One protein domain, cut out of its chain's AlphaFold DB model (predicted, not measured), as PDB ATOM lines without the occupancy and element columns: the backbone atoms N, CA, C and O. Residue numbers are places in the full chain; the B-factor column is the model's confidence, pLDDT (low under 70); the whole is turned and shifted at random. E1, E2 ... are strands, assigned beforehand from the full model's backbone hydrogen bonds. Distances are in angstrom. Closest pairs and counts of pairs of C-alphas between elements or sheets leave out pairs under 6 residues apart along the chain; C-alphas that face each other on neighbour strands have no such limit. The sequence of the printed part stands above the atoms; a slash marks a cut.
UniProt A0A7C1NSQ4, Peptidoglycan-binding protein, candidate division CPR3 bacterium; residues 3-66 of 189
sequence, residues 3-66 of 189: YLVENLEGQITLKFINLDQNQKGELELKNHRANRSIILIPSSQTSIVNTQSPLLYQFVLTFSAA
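Overview. This is residues 3 to 66 of the 189 residues of the protein "Peptidoglycan-binding protein" of candidate division CPR3 bacterium (UniProt A0A7C1NSQ4). The domain has little regular structure: a small sheet of three strands, E2, E1, E3, near one end, from which two long loops, residues 17 to 34 and 41 to 66, run out and fold back. Residues 46 to 56, in the second loop, stick out at the other end. The 64 printed residues have no named helix and three strands, E1, E2, E3 along the chain, all antiparallel; the class is all strand, with 16 residues in named elements. The whole is loose, radius of gyration of the C-alphas 15.4 A, spanning 47 by 25 by 17 A.

Arrangement. E1, residues 3 to 7, is the inner strand. E2, residues 12 to 16, forms a hairpin with it, at 146 degrees; N 5 and O 13 are 2.9 A apart, within hydrogen-bond range. E3, residues 35 to 40, is antiparallel to E1 at 168 degrees, with N 4 and O 39 at 2.9 A. E2 and E3 are apart.

Along the chain. E1 begins at C-alpha 3 (170.291, -18.664, 36.422) and measures 13.3 A, E2 13.4 A. E3 measures 14.1 A and ends at C-alpha 40 (169.616, -14.250, 35.845).

Size, cuts and confidence. The C-alphas farthest apart, of Arg 33 and Gln 52, are 47.6 A apart. The printed part has no cut. The link E2 to E3 is long. pLDDT is under 70 at residues 30 to 33, 44 to 58 and 66.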
ATOM      1  N   TYR A   3     171.659 -19.126  36.635       90.62
ATOM      2  CA  TYR A   3     170.291 -18.664  36.422       90.62
ATOM      3  C   TYR A   3     169.267 -19.686  36.921       90.62
ATOM      4  O   TYR A   3     169.532 -20.889  36.950       90.62
ATOM      5  N   LEU A   4     168.090 -19.207  37.309       92.00
ATOM      6  CA  LEU A   4     166.956 -20.035  37.716       92.00
ATOM      7  C   LEU A   4     165.893 -20.034  36.620       92.00
ATOM      8  O   LEU A   4     165.654 -19.000  35.996       92.00
ATOM      9  N   VAL A   5     165.241 -21.177  36.413       90.69
ATOM     10  CA  VAL A   5     164.057 -21.312  35.553       90.69
ATOM     11  C   VAL A   5     162.917 -21.879  36.385       90.69
ATOM     12  O   VAL A   5     163.077 -22.943  36.978       90.69
ATOM     13  N   GLU A   6     161.783 -21.187  36.407       90.44
ATOM     14  CA  GLU A   6     160.532 -21.667  36.999       90.44
ATOM     15  C   GLU A   6     159.630 -22.213  35.886       90.44
ATOM     16  O   GLU A   6     159.387 -21.521  34.892       90.44
ATOM     17  N   ASN A   7     159.124 -23.439  36.028       88.81
ATOM     18  CA  ASN A   7     158.121 -23.983  35.106       88.81
ATOM     19  C   ASN A   7     156.692 -23.532  35.487       88.81
ATOM     20  O   ASN A   7     156.477 -22.877  36.506       88.81
ATOM     21  N   LEU A   8     155.691 -23.877  34.671       86.50
ATOM     22  CA  LEU A   8     154.282 -23.557  34.971       86.50
ATOM     23  C   LEU A   8     153.743 -24.222  36.252       86.50
ATOM     24  O   LEU A   8     152.755 -23.755  36.811       86.50
ATOM     25  N   GLU A   9     154.392 -25.285  36.722       89.62
ATOM     26  CA  GLU A   9     154.046 -26.016  37.946       89.62
ATOM     27  C   GLU A   9     154.724 -25.416  39.196       89.62
ATOM     28  O   GLU A   9     154.543 -25.923  40.300       89.62
ATOM     29  N   GLY A  10     155.508 -24.340  39.043       88.69
ATOM     30  CA  GLY A  10     156.237 -23.682  40.132       88.69
ATOM     31  C   GLY A  10     157.544 -24.374  40.537       88.69
ATOM     32  O   GLY A  10     158.166 -23.980  41.524       88.69
ATOM     33  N   GLN A  11     157.995 -25.394  39.802       91.38
ATOM     34  CA  GLN A  11     159.290 -26.031  40.041       91.38
ATOM     35  C   GLN A  11     160.422 -25.124  39.558       91.38
ATOM     36  O   GLN A  11     160.439 -24.693  38.402       91.38
ATOM     37  N   ILE A  12     161.399 -24.878  40.434       92.25
ATOM     38  CA  ILE A  12     162.566 -24.036  40.158       92.25
ATOM     39  C   ILE A  12     163.783 -24.921  39.892       92.25
ATOM     40  O   ILE A  12     164.149 -25.756  40.715       92.25
ATOM     41  N   THR A  13     164.450 -24.704  38.759       91.44
ATOM     42  CA  THR A  13     165.690 -25.403  38.393       91.44
ATOM     43  C   THR A  13     166.850 -24.419  38.274       91.44
ATOM     44  O   THR A  13     166.758 -23.447  37.524       91.44
ATOM     45  N   LEU A  14     167.960 -24.697  38.967       92.50
ATOM     46  CA  LEU A  14     169.224 -23.970  38.816       92.50
ATOM     47  C   LEU A  14     170.002 -24.487  37.604       92.50
ATOM     48  O   LEU A  14     170.216 -25.690  37.452       92.50
ATOM     49  N   LYS A  15     170.447 -23.566  36.753       90.62
ATOM     50  CA  LYS A  15     171.230 -23.833  35.546       90.62
ATOM     51  C   LYS A  15     172.359 -22.810  35.403       90.62
ATOM     52  O   LYS A  15     172.406 -21.808  36.115       90.62
ATOM     53  N   PHE A  16     173.284 -23.069  34.482       89.62
ATOM     54  CA  PHE A  16     174.456 -22.224  34.255       89.62
ATOM     55  C   PHE A  16     174.635 -21.923  32.767       89.62
ATOM     56  O   PHE A  16     174.616 -22.828  31.940       89.62
ATOM     57  N   ILE A  17     174.803 -20.643  32.436       88.38
ATOM     58  CA  ILE A  17     175.234 -20.168  31.118       88.38
ATOM     59  C   ILE A  17     176.758 -20.224  31.084       88.38
ATOM     60  O   ILE A  17     177.413 -19.668  31.973       88.38
ATOM     61  N   ASN A  18     177.321 -20.859  30.062       87.69
ATOM     62  CA  ASN A  18     178.757 -20.809  29.815       87.69
ATOM     63  C   ASN A  18     179.116 -19.442  29.227       87.69
ATOM     64  O   ASN A  18     178.471 -18.990  28.283       87.69
ATOM     65  N   LEU A  19     180.108 -18.779  29.821       86.00
ATOM     66  CA  LEU A  19     180.621 -17.501  29.337       86.00
ATOM     67  C   LEU A  19     181.912 -17.742  28.552       86.00
ATOM     68  O   LEU A  19     182.717 -18.593  28.934       86.00
ATOM     69  N   ASP A  20     182.099 -17.002  27.465       85.62
ATOM     70  CA  ASP A  20     183.314 -17.010  26.660       85.62
ATOM     71  C   ASP A  20     184.445 -16.183  27.309       85.62
ATOM     72  O   ASP A  20     184.308 -15.619  28.398       85.62
ATOM     73  N   GLN A  21     185.586 -16.087  26.619       82.75
ATOM     74  CA  GLN A  21     186.751 -15.312  27.072       82.75
ATOM     75  C   GLN A  21     186.457 -13.811  27.255       82.75
ATOM     76  O   GLN A  21     187.162 -13.139  28.005       82.75
ATOM     77  N   ASN A  22     185.410 -13.294  26.607       82.50
ATOM     78  CA  ASN A  22     184.955 -11.909  26.699       82.50
ATOM     79  C   ASN A  22     183.793 -11.737  27.695       82.50
ATOM     80  O   ASN A  22     183.136 -10.696  27.680       82.50
ATOM     81  N   GLN A  23     183.523 -12.739  28.542       80.75
ATOM     82  CA  GLN A  23     182.407 -12.760  29.497       80.75
ATOM     83  C   GLN A  23     181.021 -12.668  28.834       80.75
ATOM     84  O   GLN A  23     180.048 -12.255  29.467       80.75
ATOM     85  N   LYS A  24     180.900 -13.069  27.564       83.19
ATOM     86  CA  LYS A  24     179.623 -13.145  26.850       83.19
ATOM     87  C   LYS A  24     179.076 -14.562  26.917       83.19
ATOM     88  O   LYS A  24     179.815 -15.530  26.780       83.19
ATOM     89  N   GLY A  25     177.772 -14.684  27.112       84.31
ATOM     90  CA  GLY A  25     177.078 -15.964  27.072       84.31
ATOM     91  C   GLY A  25     175.730 -15.813  26.402       84.31
ATOM     92  O   GLY A  25     175.113 -14.749  26.465       84.31
ATOM     93  N   GLU A  26     175.278 -16.891  25.780       85.88
ATOM     94  CA  GLU A  26     173.978 -16.968  25.129       85.88
ATOM     95  C   GLU A  26     173.119 -18.031  25.817       85.88
ATOM     96  O   GLU A  26     173.614 -19.068  26.266       85.88
ATOM     97  N   LEU A  27     171.823 -17.746  25.938       84.69
ATOM     98  CA  LEU A  27     170.833 -18.648  26.510       84.69
ATOM     99  C   LEU A  27     169.646 -18.740  25.557       84.69
ATOM    100  O   LEU A  27     168.870 -17.794  25.438       84.69
ATOM    101  N   GLU A  28     169.463 -19.905  24.945       81.31
ATOM    102  CA  GLU A  28     168.268 -20.209  24.165       81.31
ATOM    103  C   GLU A  28     167.268 -21.000  25.018       81.31
ATOM    104  O   GLU A  28     167.579 -22.048  25.594       81.31
ATOM    105  N   LEU A  29     166.035 -20.504  25.099       76.12
ATOM    106  CA  LEU A  29     164.963 -21.131  25.866       76.12
ATOM    107  C   LEU A  29     164.020 -21.865  24.931       76.12
ATOM    108  O   LEU A  29     163.082 -21.290  24.383       76.12
ATOM    109  N   LYS A  30     164.246 -23.167  24.791       69.69
ATOM    110  CA  LYS A  30     163.328 -24.047  24.066       69.69
ATOM    111  C   LYS A  30     161.995 -24.132  24.826       69.69
ATOM    112  O   LYS A  30     161.981 -24.174  26.055       69.69
ATOM    113  N   ASN A  31     160.877 -24.181  24.098       65.88
ATOM    114  CA  ASN A  31     159.513 -24.232  24.650       65.88
ATOM    115  C   ASN A  31     159.136 -23.037  25.554       65.88
ATOM    116  O   ASN A  31     158.887 -23.193  26.747       65.88
ATOM    117  N   HIS A  32     158.960 -21.847  24.966       62.34
ATOM    118  CA  HIS A  32     158.479 -20.645  25.678       62.34
ATOM    119  C   HIS A  32     157.152 -20.829  26.435       62.34
ATOM    120  O   HIS A  32     156.861 -20.058  27.339       62.34
ATOM    121  N   ARG A  33     156.345 -21.844  26.093       62.38
ATOM    122  CA  ARG A  33     155.087 -22.146  26.795       62.38
ATOM    123  C   ARG A  33     155.256 -22.976  28.067       62.38
ATOM    124  O   ARG A  33     154.290 -23.105  28.801       62.38
ATOM    125  N   ALA A  34     156.427 -23.561  28.321       73.75
ATOM    126  CA  ALA A  34     156.646 -24.428  29.484       73.75
ATOM    127  C   ALA A  34     157.216 -23.684  30.704       73.75
ATOM    128  O   ALA A  34     157.146 -24.192  31.824       73.75
ATOM    129  N   ASN A  35     157.774 -22.487  30.497       80.44
ATOM    130  CA  ASN A  35     158.480 -21.731  31.527       80.44
ATOM    131  C   ASN A  35     157.669 -20.500  31.933       80.44
ATOM    132  O   ASN A  35     157.174 -19.768  31.077       80.44
ATOM    133  N   ARG A  36     157.558 -20.265  33.240       84.31
ATOM    134  CA  ARG A  36     156.854 -19.127  33.832       84.31
ATOM    135  C   ARG A  36     157.769 -17.924  34.029       84.31
ATOM    136  O   ARG A  36     157.365 -16.801  33.742       84.31
ATOM    137  N   SER A  37     158.979 -18.145  34.535       85.31
ATOM    138  CA  SER A  37     159.919 -17.067  34.850       85.31
ATOM    139  C   SER A  37     161.371 -17.532  34.751       85.31
ATOM    140  O   SER A  37     161.671 -18.727  34.833       85.31
ATOM    141  N   ILE A  38     162.277 -16.575  34.528       87.50
ATOM    142  CA  ILE A  38     163.724 -16.801  34.493       87.50
ATOM    143  C   ILE A  38     164.413 -15.693  35.265       87.50
ATOM    144  O   ILE A  38     164.129 -14.515  35.053       87.50
ATOM    145  N   ILE A  39     165.340 -16.082  36.135       88.56
ATOM    146  CA  ILE A  39     166.085 -15.165  36.994       88.56
ATOM    147  C   ILE A  39     167.568 -15.331  36.684       88.56
ATOM    148  O   ILE A  39     168.151 -16.378  36.961       88.56
ATOM    149  N   LEU A  40     168.176 -14.302  36.097       87.25
ATOM    150  CA  LEU A  40     169.616 -14.250  35.845       87.25
ATOM    151  C   LEU A  40     170.329 -13.721  37.091       87.25
ATOM    152  O   LEU A  40     169.928 -12.695  37.639       87.25
ATOM    153  N   ILE A  41     171.389 -14.405  37.526       85.50
ATOM    154  CA  ILE A  41     172.159 -14.042  38.721       85.50
ATOM    155  C   ILE A  41     173.595 -13.712  38.276       85.50
ATOM    156  O   ILE A  41     174.482 -14.570  38.347       85.50
ATOM    157  N   PRO A  42     173.845 -12.500  37.744       77.69
ATOM    158  CA  PRO A  42     175.197 -12.079  37.406       77.69
ATOM    159  C   PRO A  42     176.027 -11.924  38.686       77.69
ATOM    160  O   PRO A  42     175.555 -11.384  39.686       77.69
ATOM    161  N   SER A  43     177.276 -12.387  38.660       73.31
ATOM    162  CA  SER A  43     178.235 -12.191  39.750       73.31
ATOM    163  C   SER A  43     179.563 -11.687  39.200       73.31
ATOM    164  O   SER A  43     179.982 -12.079  38.110       73.31
ATOM    165  N   SER A  44     180.234 -10.805  39.943       67.12
ATOM    166  CA  SER A  44     181.591 -10.379  39.612       67.12
ATOM    167  C   SER A  44     182.562 -11.513  39.944       67.12
ATOM    168  O   SER A  44     182.664 -11.958  41.085       67.12
ATOM    169  N   GLN A  45     183.275 -12.011  38.934       58.69
ATOM    170  CA  GLN A  45     184.282 -13.058  39.101       58.69
ATOM    171  C   GLN A  45     185.684 -12.492  38.880       58.69
ATOM    172  O   GLN A  45     186.361 -12.864  37.932       58.69
ATOM    173  N   THR A  46     186.131 -11.594  39.760       54.66
ATOM    174  CA  THR A  46     187.562 -11.287  39.908       54.66
ATOM    175  C   THR A  46     187.877 -10.893  41.346       54.66
ATOM    176  O   THR A  46     187.505  -9.811  41.799       54.66
ATOM    177  N   SER A  47     188.625 -11.746  42.045       52.09
ATOM    178  CA  SER A  47     189.446 -11.323  43.178       52.09
ATOM    179  C   SER A  47     190.630 -10.546  42.617       52.09
ATOM    180  O   SER A  47     191.587 -11.152  42.142       52.09
ATOM    181  N   ILE A  48     190.576  -9.214  42.646       53.00
ATOM    182  CA  ILE A  48     191.777  -8.396  42.468       53.00
ATOM    183  C   ILE A  48     192.035  -7.693  43.788       53.00
ATOM    184  O   ILE A  48     191.330  -6.772  44.195       53.00
ATOM    185  N   VAL A  49     193.041  -8.209  44.480       53.56
ATOM    186  CA  VAL A  49     193.683  -7.569  45.616       53.56
ATOM    187  C   VAL A  49     194.168  -6.190  45.152       53.56
ATOM    188  O   VAL A  49     194.973  -6.094  44.231       53.56
ATOM    189  N   ASN A  50     193.692  -5.145  45.832       54.88
ATOM    190  CA  ASN A  50     194.300  -3.814  45.913       54.88
ATOM    191  C   ASN A  50     194.091  -2.837  44.731       54.88
ATOM    192  O   ASN A  50     195.021  -2.563  43.982       54.88
ATOM    193  N   THR A  51     192.916  -2.197  44.621       52.41
ATOM    194  CA  THR A  51     192.803  -0.873  43.963       52.41
ATOM    195  C   THR A  51     191.767   0.021  44.663       52.41
ATOM    196  O   THR A  51     190.645  -0.392  44.944       52.41
ATOM    197  N   GLN A  52     192.161   1.261  44.980       55.25
ATOM    198  CA  GLN A  52     191.372   2.299  45.668       55.25
ATOM    199  C   GLN A  52     190.353   2.980  44.733       55.25
ATOM    200  O   GLN A  52     190.306   4.205  44.623       55.25
ATOM    201  N   SER A  53     189.540   2.217  44.006       56.12
ATOM    202  CA  SER A  53     188.456   2.781  43.190       56.12
ATOM    203  C   SER A  53     187.312   1.776  43.055       56.12
ATOM    204  O   SER A  53     187.579   0.600  42.807       56.12
ATOM    205  N   PRO A  54     186.040   2.187  43.208       54.94
ATOM    206  CA  PRO A  54     184.924   1.284  42.977       54.94
ATOM    207  C   PRO A  54     184.873   0.935  41.485       54.94
ATOM    208  O   PRO A  54     184.595   1.791  40.647       54.94
ATOM    209  N   LEU A  55     185.167  -0.322  41.149       56.16
ATOM    210  CA  LEU A  55     184.938  -0.855  39.810       56.16
ATOM    211  C   LEU A  55     183.434  -0.758  39.516       56.16
ATOM    212  O   LEU A  55     182.622  -1.449  40.134       56.16
ATOM    213  N   LEU A  56     183.059   0.137  38.602       55.47
ATOM    214  CA  LEU A  56     181.701   0.222  38.076       55.47
ATOM    215  C   LEU A  56     181.493  -0.967  37.136       55.47
ATOM    216  O   LEU A  56     181.932  -0.950  35.988       55.47
ATOM    217  N   TYR A  57     180.851  -2.021  37.633       62.25
ATOM    218  CA  TYR A  57     180.471  -3.156  36.800       62.25
ATOM    219  C   TYR A  57     179.265  -2.778  35.939       62.25
ATOM    220  O   TYR A  57     178.239  -2.332  36.452       62.25
ATOM    221  N   GLN A  58     179.381  -2.986  34.631       66.31
ATOM    222  CA  GLN A  58     178.270  -2.871  33.694       66.31
ATOM    223  C   GLN A  58     177.980  -4.257  33.128       66.31
ATOM    224  O   GLN A  58     178.882  -4.931  32.634       66.31
ATOM    225  N   PHE A  59     176.723  -4.683  33.205       72.56
ATOM    226  CA  PHE A  59     176.234  -5.852  32.488       72.56
ATOM    227  C   PHE A  59     175.152  -5.403  31.509       72.56
ATOM    228  O   PHE A  59     174.354  -4.515  31.808       72.56
ATOM    229  N   VAL A  60     175.142  -6.012  30.327       79.19
ATOM    230  CA  VAL A  60     174.151  -5.746  29.283       79.19
ATOM    231  C   VAL A  60     173.381  -7.032  29.045       79.19
ATOM    232  O   VAL A  60     173.976  -8.074  28.778       79.19
ATOM    233  N   LEU A  61     172.057  -6.955  29.159       79.94
ATOM    234  CA  LEU A  61     171.152  -8.050  28.830       79.94
ATOM    235  C   LEU A  61     170.390  -7.682  27.565       79.94
ATOM    236  O   LEU A  61     169.790  -6.610  27.485       79.94
ATOM    237  N   THR A  62     170.402  -8.579  26.587       80.25
ATOM    238  CA  THR A  62     169.652  -8.414  25.344       80.25
ATOM    239  C   THR A  62     168.680  -9.573  25.219       80.25
ATOM    240  O   THR A  62     169.084 -10.732  25.235       80.25
ATOM    241  N   PHE A  63     167.392  -9.254  25.118       80.94
ATOM    242  CA  PHE A  63     166.338 -10.239  24.915       80.94
ATOM    243  C   PHE A  63     165.858 -10.137  23.473       80.94
ATOM    244  O   PHE A  63     165.483  -9.058  23.017       80.94
ATOM    245  N   SER A  64     165.871 -11.261  22.764       77.50
ATOM    246  CA  SER A  64     165.304 -11.379  21.425       77.50
ATOM    247  C   SER A  64     164.372 -12.581  21.391       77.50
ATOM    248  O   SER A  64     164.678 -13.631  21.955       77.50
ATOM    249  N   ALA A  65     163.225 -12.411  20.743       71.06
ATOM    250  CA  ALA A  65     162.303 -13.490  20.439       71.06
ATOM    251  C   ALA A  65     162.265 -13.629  18.919       71.06
ATOM    252  O   ALA A  65     161.694 -12.786  18.228       71.06
ATOM    253  N   ALA A  66     162.907 -14.673  18.401       68.88
ATOM    254  CA  ALA A  66     162.816 -15.019  16.992       68.88
ATOM    255  C   ALA A  66     161.699 -16.059  16.790       68.88
ATOM    256  O   ALA A  66     161.551 -16.963  17.620       68.88
TER     257      ALA A  66